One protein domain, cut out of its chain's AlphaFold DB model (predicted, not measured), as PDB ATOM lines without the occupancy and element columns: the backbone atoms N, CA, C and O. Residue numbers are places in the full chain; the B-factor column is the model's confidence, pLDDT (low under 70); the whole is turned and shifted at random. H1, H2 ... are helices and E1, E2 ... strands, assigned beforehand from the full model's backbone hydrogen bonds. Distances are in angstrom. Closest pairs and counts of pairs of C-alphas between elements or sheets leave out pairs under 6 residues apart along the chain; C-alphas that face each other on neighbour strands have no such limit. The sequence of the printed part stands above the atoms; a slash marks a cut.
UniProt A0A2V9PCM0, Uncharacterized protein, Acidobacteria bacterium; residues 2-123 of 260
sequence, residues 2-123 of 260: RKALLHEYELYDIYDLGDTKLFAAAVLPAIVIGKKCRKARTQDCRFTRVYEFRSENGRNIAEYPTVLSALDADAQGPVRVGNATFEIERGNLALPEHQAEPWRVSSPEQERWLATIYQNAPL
ATOM      1  N   ARG A   2     126.717 118.195 118.735       85.62
ATOM      2  CA  ARG A   2     125.785 118.329 117.582       85.62
ATOM      3  C   ARG A   2     126.284 117.692 116.277       85.62
ATOM      4  O   ARG A   2     125.556 116.943 115.642       85.62
ATOM      5  N   LYS A   3     127.558 117.907 115.924       82.12
ATOM      6  CA  LYS A   3     128.182 117.259 114.758       82.12
ATOM      7  C   LYS A   3     128.106 115.729 114.826       82.12
ATOM      8  O   LYS A   3     127.696 115.114 113.853       82.12
ATOM      9  N   ALA A   4     128.473 115.137 115.962       85.31
ATOM     10  CA  ALA A   4     128.428 113.687 116.147       85.31
ATOM     11  C   ALA A   4     126.990 113.158 116.035       85.31
ATOM     12  O   ALA A   4     126.766 112.175 115.342       85.31
ATOM     13  N   LEU A   5     126.011 113.868 116.612       87.38
ATOM     14  CA  LEU A   5     124.593 113.516 116.483       87.38
ATOM     15  C   LEU A   5     124.145 113.463 115.012       87.38
ATOM     16  O   LEU A   5     123.560 112.471 114.610       87.38
ATOM     17  N   LEU A   6     124.494 114.457 114.188       83.31
ATOM     18  CA  LEU A   6     124.106 114.473 112.764       83.31
ATOM     19  C   LEU A   6     124.831 113.438 111.901       83.31
ATOM     20  O   LEU A   6     124.330 113.066 110.846       83.31
ATOM     21  N   HIS A   7     126.037 113.021 112.291       82.62
ATOM     22  CA  HIS A   7     126.838 112.093 111.486       82.62
ATOM     23  C   HIS A   7     126.592 110.633 111.870       82.62
ATOM     24  O   HIS A   7     126.669 109.754 111.013       82.62
ATOM     25  N   GLU A   8     126.323 110.368 113.148       88.12
ATOM     26  CA  GLU A   8     126.233 109.014 113.696       88.12
ATOM     27  C   GLU A   8     124.794 108.563 113.957       88.12
ATOM     28  O   GLU A   8     124.570 107.371 114.185       88.12
ATOM     29  N   TYR A   9     123.822 109.480 113.935       88.81
ATOM     30  CA  TYR A   9     122.430 109.184 114.251       88.81
ATOM     31  C   TYR A   9     121.474 109.677 113.169       88.81
ATOM     32  O   TYR A   9     121.631 110.735 112.572       88.81
ATOM     33  N   GLU A  10     120.451 108.866 112.959       89.88
ATOM     34  CA  GLU A  10     119.188 109.211 112.338       89.88
ATOM     35  C   GLU A  10     118.280 109.782 113.450       89.88
ATOM     36  O   GLU A  10     117.754 109.031 114.267       89.88
ATOM     37  N   LEU A  11     118.151 111.108 113.539       90.56
ATOM     38  CA  LEU A  11     117.323 111.834 114.513       90.56
ATOM     39  C   LEU A  11     115.826 111.810 114.158       90.56
ATOM     40  O   LEU A  11     115.452 111.959 113.000       90.56
ATOM     41  N   TYR A  12     114.964 111.650 115.153       91.12
ATOM     42  CA  TYR A  12     113.508 111.632 114.970       91.12
ATOM     43  C   TYR A  12     112.846 112.810 115.674       91.12
ATOM     44  O   TYR A  12     112.022 113.500 115.076       91.12
ATOM     45  N   ASP A  13     113.254 113.070 116.917       92.69
ATOM     46  CA  ASP A  13     112.674 114.113 117.750       92.69
ATOM     47  C   ASP A  13     113.735 114.794 118.608       92.69
ATOM     48  O   ASP A  13     114.634 114.154 119.163       92.69
ATOM     49  N   ILE A  14     113.588 116.103 118.759       93.69
ATOM     50  CA  ILE A  14     114.338 116.912 119.710       93.69
ATOM     51  C   ILE A  14     113.338 117.690 120.554       93.69
ATOM     52  O   ILE A  14     112.454 118.352 120.015       93.69
ATOM     53  N   TYR A  15     113.509 117.638 121.871       93.50
ATOM     54  CA  TYR A  15     112.762 118.455 122.820       93.50
ATOM     55  C   TYR A  15     113.733 119.372 123.548       93.50
ATOM     56  O   TYR A  15     114.597 118.894 124.284       93.50
ATOM     57  N   ASP A  16     113.590 120.674 123.351       92.56
ATOM     58  CA  ASP A  16     114.262 121.698 124.142       92.56
ATOM     59  C   ASP A  16     113.333 122.137 125.275       92.56
ATOM     60  O   ASP A  16     112.285 122.743 125.044       92.56
ATOM     61  N   LEU A  17     113.704 121.768 126.498       90.81
ATOM     62  CA  LEU A  17     112.899 121.925 127.705       90.81
ATOM     63  C   LEU A  17     113.582 122.884 128.692       90.81
ATOM     64  O   LEU A  17     113.338 122.792 129.896       90.81
ATOM     65  N   GLY A  18     114.453 123.777 128.205       83.19
ATOM     66  CA  GLY A  18     115.342 124.602 129.025       83.19
ATOM     67  C   GLY A  18     114.671 125.267 130.231       83.19
ATOM     68  O   GLY A  18     115.142 125.106 131.354       83.19
ATOM     69  N   ASP A  19     113.526 125.923 130.032       82.62
ATOM     70  CA  ASP A  19     112.876 126.719 131.087       82.62
ATOM     71  C   ASP A  19     111.823 125.946 131.897       82.62
ATOM     72  O   ASP A  19     111.180 126.494 132.790       82.62
ATOM     73  N   THR A  20     111.653 124.649 131.640       84.25
ATOM     74  CA  THR A  20     110.601 123.833 132.271       84.25
ATOM     75  C   THR A  20     110.876 123.479 133.734       84.25
ATOM     76  O   THR A  20     109.976 122.998 134.420       84.25
ATOM     77  N   LYS A  21     112.111 123.689 134.219       82.62
ATOM     78  CA  LYS A  21     112.556 123.369 135.592       82.62
ATOM     79  C   LYS A  21     112.173 121.943 136.035       82.62
ATOM     80  O   LYS A  21     111.901 121.703 137.206       82.62
ATOM     81  N   LEU A  22     112.175 120.983 135.100       81.06
ATOM     82  CA  LEU A  22     111.809 119.578 135.354       81.06
ATOM     83  C   LEU A  22     112.701 118.889 136.397       81.06
ATOM     84  O   LEU A  22     112.303 117.891 136.995       81.06
ATOM     85  N   PHE A  23     113.906 119.411 136.611       79.00
ATOM     86  CA  PHE A  23     114.871 118.886 137.566       79.00
ATOM     87  C   PHE A  23     115.126 119.915 138.670       79.00
ATOM     88  O   PHE A  23     115.197 121.111 138.410       79.00
ATOM     89  N   ALA A  24     115.324 119.442 139.904       70.81
ATOM     90  CA  ALA A  24     115.657 120.305 141.044       70.81
ATOM     91  C   ALA A  24     117.039 120.977 140.911       70.81
ATOM     92  O   ALA A  24     117.323 121.970 141.580       70.81
ATOM     93  N   ALA A  25     117.911 120.432 140.059       69.38
ATOM     94  CA  ALA A  25     119.175 121.060 139.704       69.38
ATOM     95  C   ALA A  25     118.947 122.192 138.690       69.38
ATOM     96  O   ALA A  25     118.097 122.078 137.811       69.38
ATOM     97  N   ALA A  26     119.757 123.251 138.761       71.44
ATOM     98  CA  ALA A  26     119.756 124.343 137.786       71.44
ATOM     99  C   ALA A  26     120.371 123.890 136.446       71.44
ATOM    100  O   ALA A  26     121.499 124.245 136.106       71.44
ATOM    101  N   VAL A  27     119.642 123.048 135.715       78.56
ATOM    102  CA  VAL A  27     120.015 122.513 134.403       78.56
ATOM    103  C   VAL A  27     118.959 122.885 133.372       78.56
ATOM    104  O   VAL A  27     117.779 122.965 133.701       78.56
ATOM    105  N   LEU A  28     119.392 123.087 132.128       81.75
ATOM    106  CA  LEU A  28     118.517 123.273 130.970       81.75
ATOM    107  C   LEU A  28     118.406 121.921 130.250       81.75
ATOM    108  O   LEU A  28     119.373 121.510 129.597       81.75
ATOM    109  N   PRO A  29     117.308 121.169 130.428       88.56
ATOM    110  CA  PRO A  29     117.210 119.837 129.859       88.56
ATOM    111  C   PRO A  29     116.863 119.873 128.373       88.56
ATOM    112  O   PRO A  29     116.034 120.659 127.924       88.56
ATOM    113  N   ALA A  30     117.462 118.949 127.626       91.06
ATOM    114  CA  ALA A  30     117.075 118.644 126.258       91.06
ATOM    115  C   ALA A  30     117.016 117.125 126.063       91.06
ATOM    116  O   ALA A  30     117.850 116.392 126.602       91.06
ATOM    117  N   ILE A  31     116.044 116.654 125.287       92.00
ATOM    118  CA  ILE A  31     115.870 115.241 124.933       92.00
ATOM    119  C   ILE A  31     116.141 115.098 123.440       92.00
ATOM    120  O   ILE A  31     115.595 115.847 122.636       92.00
ATOM    121  N   VAL A  32     116.980 114.131 123.069       92.75
ATOM    122  CA  VAL A  32     117.259 113.793 121.669       92.75
ATOM    123  C   VAL A  32     116.897 112.335 121.448       92.75
ATOM    124  O   VAL A  32     117.460 111.449 122.091       92.75
ATOM    125  N   ILE A  33     115.971 112.091 120.530       92.75
ATOM    126  CA  ILE A  33     115.538 110.760 120.122       92.75
ATOM    127  C   ILE A  33     116.103 110.498 118.734       92.75
ATOM    128  O   ILE A  33     115.864 111.252 117.793       92.75
ATOM    129  N   GLY A  34     116.859 109.415 118.600       91.19
ATOM    130  CA  GLY A  34     117.417 109.007 117.322       91.19
ATOM    131  C   GLY A  34     117.987 107.599 117.363       91.19
ATOM    132  O   GLY A  34     118.215 107.018 118.426       91.19
ATOM    133  N   LYS A  35     118.236 107.047 116.180       89.69
ATOM    134  CA  LYS A  35     118.789 105.712 115.974       89.69
ATOM    135  C   LYS A  35     120.200 105.815 115.415       89.69
ATOM    136  O   LYS A  35     120.440 106.536 114.456       89.69
ATOM    137  N   LYS A  36     121.150 105.074 115.985       89.50
ATOM    138  CA  LYS A  36     122.523 105.047 115.467       89.50
ATOM    139  C   LYS A  36     122.549 104.438 114.060       89.50
ATOM    140  O   LYS A  36     122.107 103.303 113.881       89.50
ATOM    141  N   CYS A  37     123.114 105.149 113.087       82.94
ATOM    142  CA  CYS A  37     123.148 104.748 111.680       82.94
ATOM    143  C   CYS A  37     124.539 104.992 111.064       82.94
ATOM    144  O   CYS A  37     125.255 105.910 111.445       82.94
ATOM    145  N   ARG A  38     124.952 104.154 110.095       70.00
ATOM    146  CA  ARG A  38     126.266 104.278 109.414       70.00
ATOM    147  C   ARG A  38     126.319 105.405 108.371       70.00
ATOM    148  O   ARG A  38     127.408 105.841 108.014       70.00
ATOM    149  N   LYS A  39     125.161 105.828 107.854       64.75
ATOM    150  CA  LYS A  39     124.979 106.978 106.957       64.75
ATOM    151  C   LYS A  39     123.648 107.634 107.312       64.75
ATOM    152  O   LYS A  39     122.603 107.059 107.011       64.75
ATOM    153  N   ALA A  40     123.692 108.780 107.983       61.53
ATOM    154  CA  ALA A  40     122.500 109.572 108.258       61.53
ATOM    155  C   ALA A  40     121.865 110.044 106.937       61.53
ATOM    156  O   ALA A  40     122.576 110.389 105.988       61.53
ATOM    157  N   ARG A  41     120.533 110.013 106.854       61.12
ATOM    158  CA  ARG A  41     119.772 110.608 105.746       61.12
ATOM    159  C   ARG A  41     119.325 112.015 106.145       61.12
ATOM    160  O   ARG A  41     119.142 112.287 107.324       61.12
ATOM    161  N   THR A  42     119.175 112.899 105.161       56.84
ATOM    162  CA  THR A  42     118.545 114.224 105.308       56.84
ATOM    163  C   THR A  42     117.131 114.057 105.854       56.84
ATOM    164  O   THR A  42     116.396 113.207 105.352       56.84
ATOM    165  N   GLN A  43     116.785 114.793 106.909       63.19
ATOM    166  CA  GLN A  43     115.820 114.309 107.891       63.19
ATOM    167  C   GLN A  43     114.707 115.284 108.257       63.19
ATOM    168  O   GLN A  43     114.983 116.400 108.691       63.19
ATOM    169  N   ASP A  44     113.477 114.765 108.219       77.44
ATOM    170  CA  ASP A  44     112.280 115.292 108.882       77.44
ATOM    171  C   ASP A  44     112.352 115.014 110.397       77.44
ATOM    172  O   ASP A  44     111.578 114.235 110.953       77.44
ATOM    173  N   CYS A  45     113.348 115.583 111.079       89.00
ATOM    174  CA  CYS A  45     113.422 115.509 112.538       89.00
ATOM    175  C   CYS A  45     112.464 116.545 113.124       89.00
ATOM    176  O   CYS A  45     112.614 117.739 112.860       89.00
ATOM    177  N   ARG A  46     111.516 116.116 113.958       91.75
ATOM    178  CA  ARG A  46     110.638 117.038 114.682       91.75
ATOM    179  C   ARG A  46     111.433 117.759 115.764       91.75
ATOM    180  O   ARG A  46     112.321 117.185 116.397       91.75
ATOM    181  N   PHE A  47     111.107 119.021 115.983       92.69
ATOM    182  CA  PHE A  47     111.686 119.834 117.041       92.69
ATOM    183  C   PHE A  47     110.549 120.469 117.832       92.69
ATOM    184  O   PHE A  47     109.749 121.226 117.283       92.69
ATOM    185  N   THR A  48     110.501 120.169 119.128       93.75
ATOM    186  CA  THR A  48     109.607 120.812 120.090       93.75
ATOM    187  C   THR A  48     110.403 121.661 121.068       93.75
ATOM    188  O   THR A  48     111.428 121.229 121.592       93.75
ATOM    189  N   ARG A  49     109.927 122.872 121.328       92.88
ATOM    190  CA  ARG A  49     110.526 123.824 122.254       92.88
ATOM    191  C   ARG A  49     109.483 124.226 123.293       92.88
ATOM    192  O   ARG A  49     108.360 124.549 122.926       92.88
ATOM    193  N   VAL A  50     109.853 124.202 124.574       92.69
ATOM    194  CA  VAL A  50     108.965 124.574 125.685       92.69
ATOM    195  C   VAL A  50     109.638 125.606 126.574       92.69
ATOM    196  O   VAL A  50     110.618 125.295 127.253       92.69
ATOM    197  N   TYR A  51     109.127 126.836 126.551       90.00
ATOM    198  CA  TYR A  51     109.735 127.966 127.258       90.00
ATOM    199  C   TYR A  51     108.723 128.690 128.137       90.00
ATOM    200  O   TYR A  51     107.576 128.895 127.742       90.00
ATOM    201  N   GLU A  52     109.144 129.050 129.349       89.00
ATOM    202  CA  GLU A  52     108.304 129.781 130.296       89.00
ATOM    203  C   GLU A  52     108.109 131.217 129.788       89.00
ATOM    204  O   GLU A  52     109.067 131.897 129.422       89.00
ATOM    205  N   PHE A  53     106.871 131.701 129.783       86.06
ATOM    206  CA  PHE A  53     106.560 133.095 129.472       86.06
ATOM    207  C   PHE A  53     105.609 133.664 130.522       86.06
ATOM    208  O   PHE A  53     104.888 132.928 131.195       86.06
ATOM    209  N   ARG A  54     105.587 134.991 130.669       78.75
ATOM    210  CA  ARG A  54     104.611 135.667 131.530       78.75
ATOM    211  C   ARG A  54     103.343 135.925 130.727       78.75
ATOM    212  O   ARG A  54     103.355 136.757 129.826       78.75
ATOM    213  N   SER A  55     102.266 135.209 131.042       66.62
ATOM    214  CA  SER A  55     100.961 135.480 130.437       66.62
ATOM    215  C   SER A  55     100.424 136.831 130.894       66.62
ATOM    216  O   SER A  55     100.363 137.111 132.089       66.62
ATOM    217  N   GLU A  56      99.954 137.634 129.944       59.88
ATOM    218  CA  GLU A  56      99.066 138.756 130.239       59.88
ATOM    219  C   GLU A  56      97.670 138.226 130.601       59.88
ATOM    220  O   GLU A  56      97.260 137.139 130.172       59.88
ATOM    221  N   ASN A  57      96.957 138.974 131.442       54.84
ATOM    222  CA  ASN A  57      95.632 138.602 131.927       54.84
ATOM    223  C   ASN A  57      94.648 138.430 130.754       54.84
ATOM    224  O   ASN A  57      94.558 139.295 129.888       54.84
ATOM    225  N   GLY A  58      93.860 137.348 130.761       57.72
ATOM    226  CA  GLY A  58      92.652 137.236 129.928       57.72
ATOM    227  C   GLY A  58      92.665 136.217 128.783       57.72
ATOM    228  O   GLY A  58      91.667 136.130 128.070       57.72
ATOM    229  N   ARG A  59      93.718 135.408 128.600       63.28
ATOM    230  CA  ARG A  59      93.657 134.256 127.675       63.28
ATOM    231  C   ARG A  59      93.158 133.002 128.397       63.28
ATOM    232  O   ARG A  59      93.661 132.657 129.465       63.28
ATOM    233  N   ASN A  60      92.181 132.314 127.804       76.25
ATOM    234  CA  ASN A  60      91.790 130.974 128.235       76.25
ATOM    235  C   ASN A  60      92.899 130.001 127.798       76.25
ATOM    236  O   ASN A  60      93.028 129.704 126.613       76.25
ATOM    237  N   ILE A  61      93.762 129.618 128.739       88.00
ATOM    238  CA  ILE A  61      94.943 128.778 128.510       88.00
ATOM    239  C   ILE A  61      94.626 127.375 129.017       88.00
ATOM    240  O   ILE A  61      94.197 127.225 130.159       88.00
ATOM    241  N   ALA A  62      94.858 126.362 128.179       91.06
ATOM    242  CA  ALA A  62      94.652 124.970 128.555       91.06
ATOM    243  C   ALA A  62      95.581 124.572 129.715       91.06
ATOM    244  O   ALA A  62      96.783 124.855 129.697       91.06
ATOM    245  N   GLU A  63      95.010 123.918 130.726       94.56
ATOM    246  CA  GLU A  63      95.722 123.499 131.931       94.56
ATOM    247  C   GLU A  63      96.109 122.026 131.853       94.56
ATOM    248  O   GLU A  63      95.292 121.167 131.519       94.56
ATOM    249  N   TYR A  64      97.362 121.737 132.198       95.44
ATOM    250  CA  TYR A  64      97.913 120.390 132.226       95.44
ATOM    251  C   TYR A  64      98.597 120.117 133.571       95.44
ATOM    252  O   TYR A  64      99.236 121.013 134.129       95.44
ATOM    253  N   PRO A  65      98.534 118.877 134.093       94.00
ATOM    254  CA  PRO A  65      99.205 118.519 135.344       94.00
ATOM    255  C   PRO A  65     100.726 118.710 135.302       94.00
ATOM    256  O   PRO A  65     101.340 119.089 136.295       94.00
ATOM    257  N   THR A  66     101.342 118.422 134.154       93.31
ATOM    258  CA  THR A  66     102.787 118.536 133.925       93.31
ATOM    259  C   THR A  66     103.079 118.995 132.496       93.31
ATOM    260  O   THR A  66     102.264 118.797 131.591       93.31
ATOM    261  N   VAL A  67     104.283 119.530 132.261       92.56
ATOM    262  CA  VAL A  67     104.757 119.823 130.897       92.56
ATOM    263  C   VAL A  67     104.745 118.561 130.031       92.56
ATOM    264  O   VAL A  67     104.311 118.610 128.888       92.56
ATOM    265  N   LEU A  68     105.147 117.412 130.587       92.94
ATOM    266  CA  LEU A  68     105.150 116.142 129.856       92.94
ATOM    267  C   LEU A  68     103.737 115.729 129.427       92.94
ATOM    268  O   LEU A  68     103.543 115.374 128.275       92.94
ATOM    269  N   SER A  69     102.727 115.891 130.289       94.62
ATOM    270  CA  SER A  69     101.335 115.603 129.908       94.62
ATOM    271  C   SER A  69     100.786 116.545 128.834       94.62
ATOM    272  O   SER A  69      99.957 116.127 128.032       94.62
ATOM    273  N   ALA A  70     101.252 117.799 128.788       94.94
ATOM    274  CA  ALA A  70     100.919 118.707 127.691       94.94
ATOM    275  C   ALA A  70     101.561 118.235 126.378       94.94
ATOM    276  O   ALA A  70     100.924 118.253 125.326       94.94
ATOM    277  N   LEU A  71     102.809 117.761 126.444       94.25
ATOM    278  CA  LEU A  71     103.511 117.205 125.290       94.25
ATOM    279  C   LEU A  71     102.859 115.914 124.775       94.25
ATOM    280  O   LEU A  71     102.692 115.787 123.561       94.25
ATOM    281  N   ASP A  72     102.451 115.017 125.675       94.12
ATOM    282  CA  ASP A  72     101.757 113.758 125.358       94.12
ATOM    283  C   ASP A  72     100.373 113.996 124.739       94.12
ATOM    284  O   ASP A  72      99.944 113.247 123.865       94.12
ATOM    285  N   ALA A  73      99.685 115.064 125.155       94.44
ATOM    286  CA  ALA A  73      98.409 115.498 124.582       94.44
ATOM    287  C   ALA A  73      98.557 116.255 123.247       94.44
ATOM    288  O   ALA A  73      97.589 116.842 122.768       94.44
ATOM    289  N   ASP A  74      99.765 116.280 122.682       93.38
ATOM    290  CA  ASP A  74     100.128 117.004 121.464       93.38
ATOM    291  C   ASP A  74      99.788 118.506 121.501       93.38
ATOM    292  O   ASP A  74      99.474 119.123 120.485       93.38
ATOM    293  N   ALA A  75      99.861 119.119 122.688       92.88
ATOM    294  CA  ALA A  75      99.575 120.539 122.848       92.88
ATOM    295  C   ALA A  75     100.555 121.408 122.037       92.88
ATOM    296  O   ALA A  75     101.749 121.095 121.921       92.88
ATOM    297  N   GLN A  76     100.033 122.523 121.522       92.06
ATOM    298  CA  GLN A  76     100.760 123.573 120.811       92.06
ATOM    299  C   GLN A  76     100.247 124.944 121.264       92.06
ATOM    300  O   GLN A  76      99.045 125.128 121.469       92.06
ATOM    301  N   GLY A  77     101.157 125.908 121.382       91.25
ATOM    302  CA  GLY A  77     100.860 127.252 121.859       91.25
ATOM    303  C   GLY A  77     100.920 127.364 123.387       91.25
ATOM    304  O   GLY A  77     101.603 126.563 124.039       91.25
ATOM    305  N   PRO A  78     100.219 128.345 123.979       92.38
ATOM    306  CA  PRO A  78     100.303 128.611 125.405       92.38
ATOM    307  C   PRO A  78      99.583 127.532 126.219       92.38
ATOM    308  O   PRO A  78      98.412 127.230 125.984       92.38
ATOM    309  N   VAL A  79     100.262 127.012 127.239       93.38
ATOM    310  CA  VAL A  79      99.727 126.064 128.225       93.38
ATOM    311  C   VAL A  79     100.050 126.515 129.647       93.38
ATOM    312  O   VAL A  79     101.014 127.249 129.881       93.38
ATOM    313  N   ARG A  80      99.262 126.064 130.624       93.25
ATOM    314  CA  ARG A  80      99.496 126.326 132.048       93.25
ATOM    315  C   ARG A  80      99.770 125.025 132.789       93.25
ATOM    316  O   ARG A  80      99.049 124.045 132.626       93.25
ATOM    317  N   VAL A  81     100.810 125.040 133.620       91.38
ATOM    318  CA  VAL A  81     101.215 123.920 134.478       91.38
ATOM    319  C   VAL A  81     101.495 124.472 135.873       91.38
ATOM    320  O   VAL A  81     102.486 125.171 136.099       91.38
ATOM    321  N   GLY A  82     100.595 124.192 136.817       88.88
ATOM    322  CA  GLY A  82     100.621 124.816 138.141       88.88
ATOM    323  C   GLY A  82     100.548 126.344 138.042       88.88
ATOM    324  O   GLY A  82      99.640 126.888 137.420       88.88
ATOM    325  N   ASN A  83     101.531 127.032 138.626       87.50
ATOM    326  CA  ASN A  83     101.599 128.501 138.636       87.50
ATOM    327  C   ASN A  83     102.384 129.095 137.454       87.50
ATOM    328  O   ASN A  83     102.534 130.313 137.384       87.50
ATOM    329  N   ALA A  84     102.917 128.258 136.563       89.31
ATOM    330  CA  ALA A  84     103.727 128.688 135.432       89.31
ATOM    331  C   ALA A  84     102.959 128.545 134.113       89.31
ATOM    332  O   ALA A  84     102.110 127.662 133.949       89.31
ATOM    333  N   THR A  85     103.285 129.415 133.161       91.88
ATOM    334  CA  THR A  85     102.781 129.368 131.787       91.88
ATOM    335  C   THR A  85     103.928 129.121 130.821       91.88
ATOM    336  O   THR A  85     104.988 129.733 130.945       91.88
ATOM    337  N   PHE A  86     103.710 128.223 129.865       92.00
ATOM    338  CA  PHE A  86     104.708 127.790 128.895       92.00
ATOM    339  C   PHE A  86     104.174 127.936 127.478       92.00
ATOM    340  O   PHE A  86     103.017 127.615 127.226       92.00
ATOM    341  N   GLU A  87     105.019 128.383 126.561       92.69
ATOM    342  CA  GLU A  87     104.743 128.345 125.129       92.69
ATOM    343  C   GLU A  87     105.345 127.051 124.575       92.69
ATOM    344  O   GLU A  87     106.548 126.811 124.734       92.69
ATOM    345  N   ILE A  88     104.509 126.201 123.971       92.69
ATOM    346  CA  ILE A  88     104.946 124.986 123.276       92.69
ATOM    347  C   ILE A  88     104.981 125.266 121.773       92.69
ATOM    348  O   ILE A  88     103.945 125.318 121.107       92.69
ATOM    349  N   GLU A  89     106.185 125.378 121.225       91.19
ATOM    350  CA  GLU A  89     106.418 125.517 119.790       91.19
ATOM    351  C   GLU A  89     106.823 124.171 119.190       91.19
ATOM    352  O   GLU A  89     107.709 123.488 119.708       91.19
ATOM    353  N   ARG A  90     106.202 123.795 118.071       90.88
ATOM    354  CA  ARG A  90     106.514 122.568 117.332       90.88
ATOM    355  C   ARG A  90     106.804 122.895 115.879       90.88
ATOM    356  O   ARG A  90     106.127 123.717 115.265       90.88
ATOM    357  N   GLY A  91     107.795 122.218 115.325       90.25
ATOM    358  CA  GLY A  91     108.167 122.333 113.925       90.25
ATOM    359  C   GLY A  91     109.171 121.261 113.548       90.25
ATOM    360  O   GLY A  91     109.263 120.219 114.200       90.25
ATOM    361  N   ASN A  92     109.949 121.536 112.510       90.12
ATOM    362  CA  ASN A  92     111.042 120.667 112.100       90.12
ATOM    363  C   ASN A  92     112.382 121.270 112.510       90.12
ATOM    364  O   ASN A  92     112.529 122.486 112.647       90.12
ATOM    365  N   LEU A  93     113.370 120.405 112.700       88.50
ATOM    366  CA  LEU A  93     114.752 120.791 112.904       88.50
ATOM    367  C   LEU A  93     115.261 121.499 111.646       88.50
ATOM    368  O   LEU A  93     115.486 120.863 110.617       88.50
ATOM    369  N   ALA A  94     115.511 122.801 111.748       84.31
ATOM    370  CA  ALA A  94     116.325 123.493 110.762       84.31
ATOM    371  C   ALA A  94     117.800 123.331 111.122       84.31
ATOM    372  O   ALA A  94     118.255 123.716 112.207       84.31
ATOM    373  N   LEU A  95     118.548 122.759 110.181       81.31
ATOM    374  CA  LEU A  95     119.994 122.693 110.268       81.31
ATOM    375  C   LEU A  95     120.577 124.028 109.804       81.31
ATOM    376  O   LEU A  95     120.191 124.515 108.742       81.31
ATOM    377  N   PRO A  96     121.497 124.621 110.576       75.38
ATOM    378  CA  PRO A  96     122.150 125.846 110.153       75.38
ATOM    379  C   PRO A  96     123.100 125.594 108.980       75.38
ATOM    380  O   PRO A  96     123.658 124.501 108.840       75.38
ATOM    381  N   GLU A  97     123.355 126.639 108.193       71.75
ATOM    382  CA  GLU A  97     124.370 126.615 107.132       71.75
ATOM    383  C   GLU A  97     125.782 126.471 107.722       71.75
ATOM    384  O   GLU A  97     126.630 125.745 107.190       71.75
ATOM    385  N   HIS A  98     126.027 127.092 108.882       74.12
ATOM    386  CA  HIS A  98     127.286 126.993 109.611       74.12
ATOM    387  C   HIS A  98     127.169 126.126 110.869       74.12
ATOM    388  O   HIS A  98     126.344 126.344 111.747       74.12
ATOM    389  N   GLN A  99     128.092 125.172 111.034       69.19
ATOM    390  CA  GLN A  99     128.068 124.208 112.151       69.19
ATOM    391  C   GLN A  99     128.182 124.840 113.554       69.19
ATOM    392  O   GLN A  99     127.876 124.179 114.551       69.19
ATOM    393  N   ALA A 100     128.665 126.082 113.646       70.56
ATOM    394  CA  ALA A 100     128.782 126.817 114.904       70.56
ATOM    395  C   ALA A 100     127.428 127.338 115.414       70.56
ATOM    396  O   ALA A 100     127.264 127.541 116.618       70.56
ATOM    397  N   GLU A 101     126.454 127.503 114.524       76.81
ATOM    398  CA  GLU A 101     125.136 128.021 114.861       76.81
ATOM    399  C   GLU A 101     124.303 126.988 115.644       76.81
ATOM    400  O   GLU A 101     124.555 125.770 115.591       76.81
ATOM    401  N   PRO A 102     123.348 127.459 116.464       81.38
ATOM    402  CA  PRO A 102     122.430 126.587 117.178       81.38
ATOM    403  C   PRO A 102     121.435 125.920 116.220       81.38
ATOM    404  O   PRO A 102     121.111 126.439 115.156       81.38
ATOM    405  N   TRP A 103     120.933 124.755 116.623       86.75
ATOM    406  CA  TRP A 103     119.752 124.167 115.995       86.75
ATOM    407  C   TRP A 103     118.515 124.954 116.401       86.75
ATOM    408  O   TRP A 103     118.434 125.407 117.543       86.75
ATOM    409  N   ARG A 104     117.559 125.094 115.485       83.19
ATOM    410  CA  ARG A 104     116.336 125.860 115.721       83.19
ATOM    411  C   ARG A 104     115.104 125.086 115.278       83.19
ATOM    412  O   ARG A 104     115.174 124.274 114.353       83.19
ATOM    413  N   VAL A 105     113.983 125.387 115.927       84.19
ATOM    414  CA  VAL A 105     112.659 125.065 115.393       84.19
ATOM    415  C   VAL A 105     112.465 125.889 114.124       84.19
ATOM    416  O   VAL A 105     112.828 127.067 114.074       84.19
ATOM    417  N   SER A 106     111.933 125.252 113.090       81.88
ATOM    418  CA  SER A 106     111.527 125.897 111.854       81.88
ATOM    419  C   SER A 106     110.069 125.589 111.564       81.88
ATOM    420  O   SER A 106     109.642 124.429 111.587       81.88
ATOM    421  N   SER A 107     109.319 126.649 111.272       79.38
ATOM    422  CA  SER A 107     108.003 126.589 110.650       79.38
ATOM    423  C   SER A 107     108.019 127.319 109.297       79.38
ATOM    424  O   SER A 107     108.792 128.264 109.111       79.38
ATOM    425  N   PRO A 108     107.137 126.956 108.345       77.25
ATOM    426  CA  PRO A 108     107.034 127.661 107.062       77.25
ATOM    427  C   PRO A 108     106.742 129.165 107.189       77.25
ATOM    428  O   PRO A 108     107.029 129.943 106.281       77.25
ATOM    429  N   GLU A 109     106.125 129.595 108.288       79.69
ATOM    430  CA  GLU A 109     105.905 131.011 108.580       79.69
ATOM    431  C   GLU A 109     107.201 131.709 109.005       79.69
ATOM    432  O   GLU A 109     107.548 132.741 108.429       79.69
ATOM    433  N   GLN A 110     107.956 131.106 109.928       81.06
ATOM    434  CA  GLN A 110     109.251 131.622 110.374       81.06
ATOM    435  C   GLN A 110     110.248 131.721 109.216       81.06
ATOM    436  O   GLN A 110     110.910 132.747 109.082       81.06
ATOM    437  N   GLU A 111     110.322 130.713 108.338       83.50
ATOM    438  CA  GLU A 111     111.217 130.766 107.171       83.50
ATOM    439  C   GLU A 111     110.849 131.890 106.205       83.50
ATOM    440  O   GLU A 111     111.729 132.601 105.727       83.50
ATOM    441  N   ARG A 112     109.554 132.101 105.931       85.75
ATOM    442  CA  ARG A 112     109.112 133.204 105.060       85.75
ATOM    443  C   ARG A 112     109.453 134.565 105.660       85.75
ATOM    444  O   ARG A 112     109.891 135.464 104.939       85.75
ATOM    445  N   TRP A 113     109.277 134.715 106.969       88.00
ATOM    446  CA  TRP A 113     109.626 135.943 107.674       88.00
ATOM    447  C   TRP A 113     111.139 136.199 107.671       88.00
ATOM    448  O   TRP A 113     111.571 137.281 107.275       88.00
ATOM    449  N   LEU A 114     111.953 135.192 108.002       85.69
ATOM    450  CA  LEU A 114     113.416 135.286 107.946       85.69
ATOM    451  C   LEU A 114     113.912 135.584 106.529       85.69
ATOM    452  O   LEU A 114     114.750 136.464 106.353       85.69
ATOM    453  N   ALA A 115     113.357 134.924 105.510       87.06
ATOM    454  CA  ALA A 115     113.686 135.201 104.115       87.06
ATOM    455  C   ALA A 115     113.384 136.658 103.742       87.06
ATOM    456  O   ALA A 115     114.188 137.295 103.068       87.06
ATOM    457  N   THR A 116     112.270 137.211 104.233       92.44
ATOM    458  CA  THR A 116     111.936 138.628 104.038       92.44
ATOM    459  C   THR A 116     112.979 139.531 104.695       92.44
ATOM    460  O   THR A 116     113.431 140.487 104.067       92.44
ATOM    461  N   ILE A 117     113.411 139.227 105.923       89.88
ATOM    462  CA  ILE A 117     114.464 139.993 106.603       89.88
ATOM    463  C   ILE A 117     115.762 139.939 105.805       89.88
ATOM    464  O   ILE A 117     116.299 140.990 105.474       89.88
ATOM    465  N   TYR A 118     116.247 138.750 105.447       86.50
ATOM    466  CA  TYR A 118     117.521 138.602 104.739       86.50
ATOM    467  C   TYR A 118     117.510 139.239 103.347       86.50
ATOM    468  O   TYR A 118     118.508 139.823 102.939       86.50
ATOM    469  N   GLN A 119     116.378 139.204 102.638       92.06
ATOM    470  CA  GLN A 119     116.230 139.903 101.356       92.06
ATOM    471  C   GLN A 119     116.305 141.430 101.496       92.06
ATOM    472  O   GLN A 119     116.733 142.105 100.563       92.06
ATOM    473  N   ASN A 120     115.900 141.977 102.646       93.88
ATOM    474  CA  ASN A 120     115.854 143.422 102.895       93.88
ATOM    475  C   ASN A 120     117.000 143.935 103.788       93.88
ATOM    476  O   ASN A 120     117.134 145.143 103.974       93.88
ATOM    477  N   ALA A 121     117.835 143.047 104.330       90.75
ATOM    478  CA  ALA A 121     118.968 143.365 105.193       90.75
ATOM    479  C   ALA A 121     120.275 142.918 104.515       90.75
ATOM    480  O   ALA A 121     120.796 141.849 104.827       90.75
ATOM    481  N   PRO A 122     120.834 143.726 103.592       87.38
ATOM    482  CA  PRO A 122     122.028 143.351 102.831       87.38
ATOM    483  C   PRO A 122     123.301 143.251 103.686       87.38
ATOM    484  O   PRO A 122     124.327 142.796 103.192       87.38
ATOM    485  N   LEU A 123     123.253 143.711 104.941       90.88
ATOM    486  CA  LEU A 123     124.351 143.680 105.900       90.88
ATOM    487  C   LEU A 123     123.825 143.287 107.280       90.88
ATOM    488  O   LEU A 123     122.709 143.635 107.669       90.88
TER     489      LEU A 123
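What this domain is: This is residues 2 to 123 of the 260 residues of an uncharacterized protein of Acidobacteria bacterium (UniProt A0A2V9PCM0). One strongly twisted sheet of six strands makes the body, with two short helices, H1 and H2, on opposite faces near opposite ends, while residues 112 to 123, mostly in H3, stick out as an arm. The printed part has 122 residues, with three named helices and six named strands in the order H1 E1 E2 E3 H2 E4 E5 E6 H3. The branched sheet is mixed, with E1 and E3 parallel and its other neighbour pairs antiparallel. The class is mixed, helices and strands; the whole is only just loose, close to compact, with a radius of gyration of the C-alphas of 16.5 A and spans of 44 by 40 by 26 A.

How they stand to each other: Start at E5, residues 84 to 94: E3, residues 46 to 52, is on one side, N 89 and O 49 2.9 A apart; E4, residues 77 to 81, N 79 to O 86 2.8 A, and E6, residues 104 to 106, N 106 to O 92 2.9 A, are on the other side. E4, E5 and E6 form a meander, each strand the antiparallel neighbour of the one before. Beside E3 find E1, residues 9 to 16, N 48 to O 14 2.8 A; E1 forms a hairpin with E2, residues 30 to 36, N 33 to O 13 2.8 A. H1, residues 2 to 8, is over E1, its height over the sheet 7.2 A, only just measurable from 6 sheet C-alphas. H2, residues 67 to 72, is on the sheet, on the opposite face from H1, at a height over the sheet of 6.5 A and over none of the strands; its closest C-alphas to E4 are those of Val 67 and Val 81, 6.5 A apart. H3, residues 108 to 120, is not on the sheet. In H1, H2 and H3 every O i to N i+4 pair is within hydrogen-bond range.

Where its parts are: Find C-alpha 2 at (125.785, 118.329, 117.582), where H1 begins. E5 runs 28.2 A, E3 20.3 A; H3 runs 18.5 A to C-alpha 120 at (115.854, 143.422, 102.895).

The domain as a whole: The printed part has no cut; links E1 to E2 and E3 to H2 are long. Confidence is under 70 at residues 25, 39 to 43, 55 to 59 and 99.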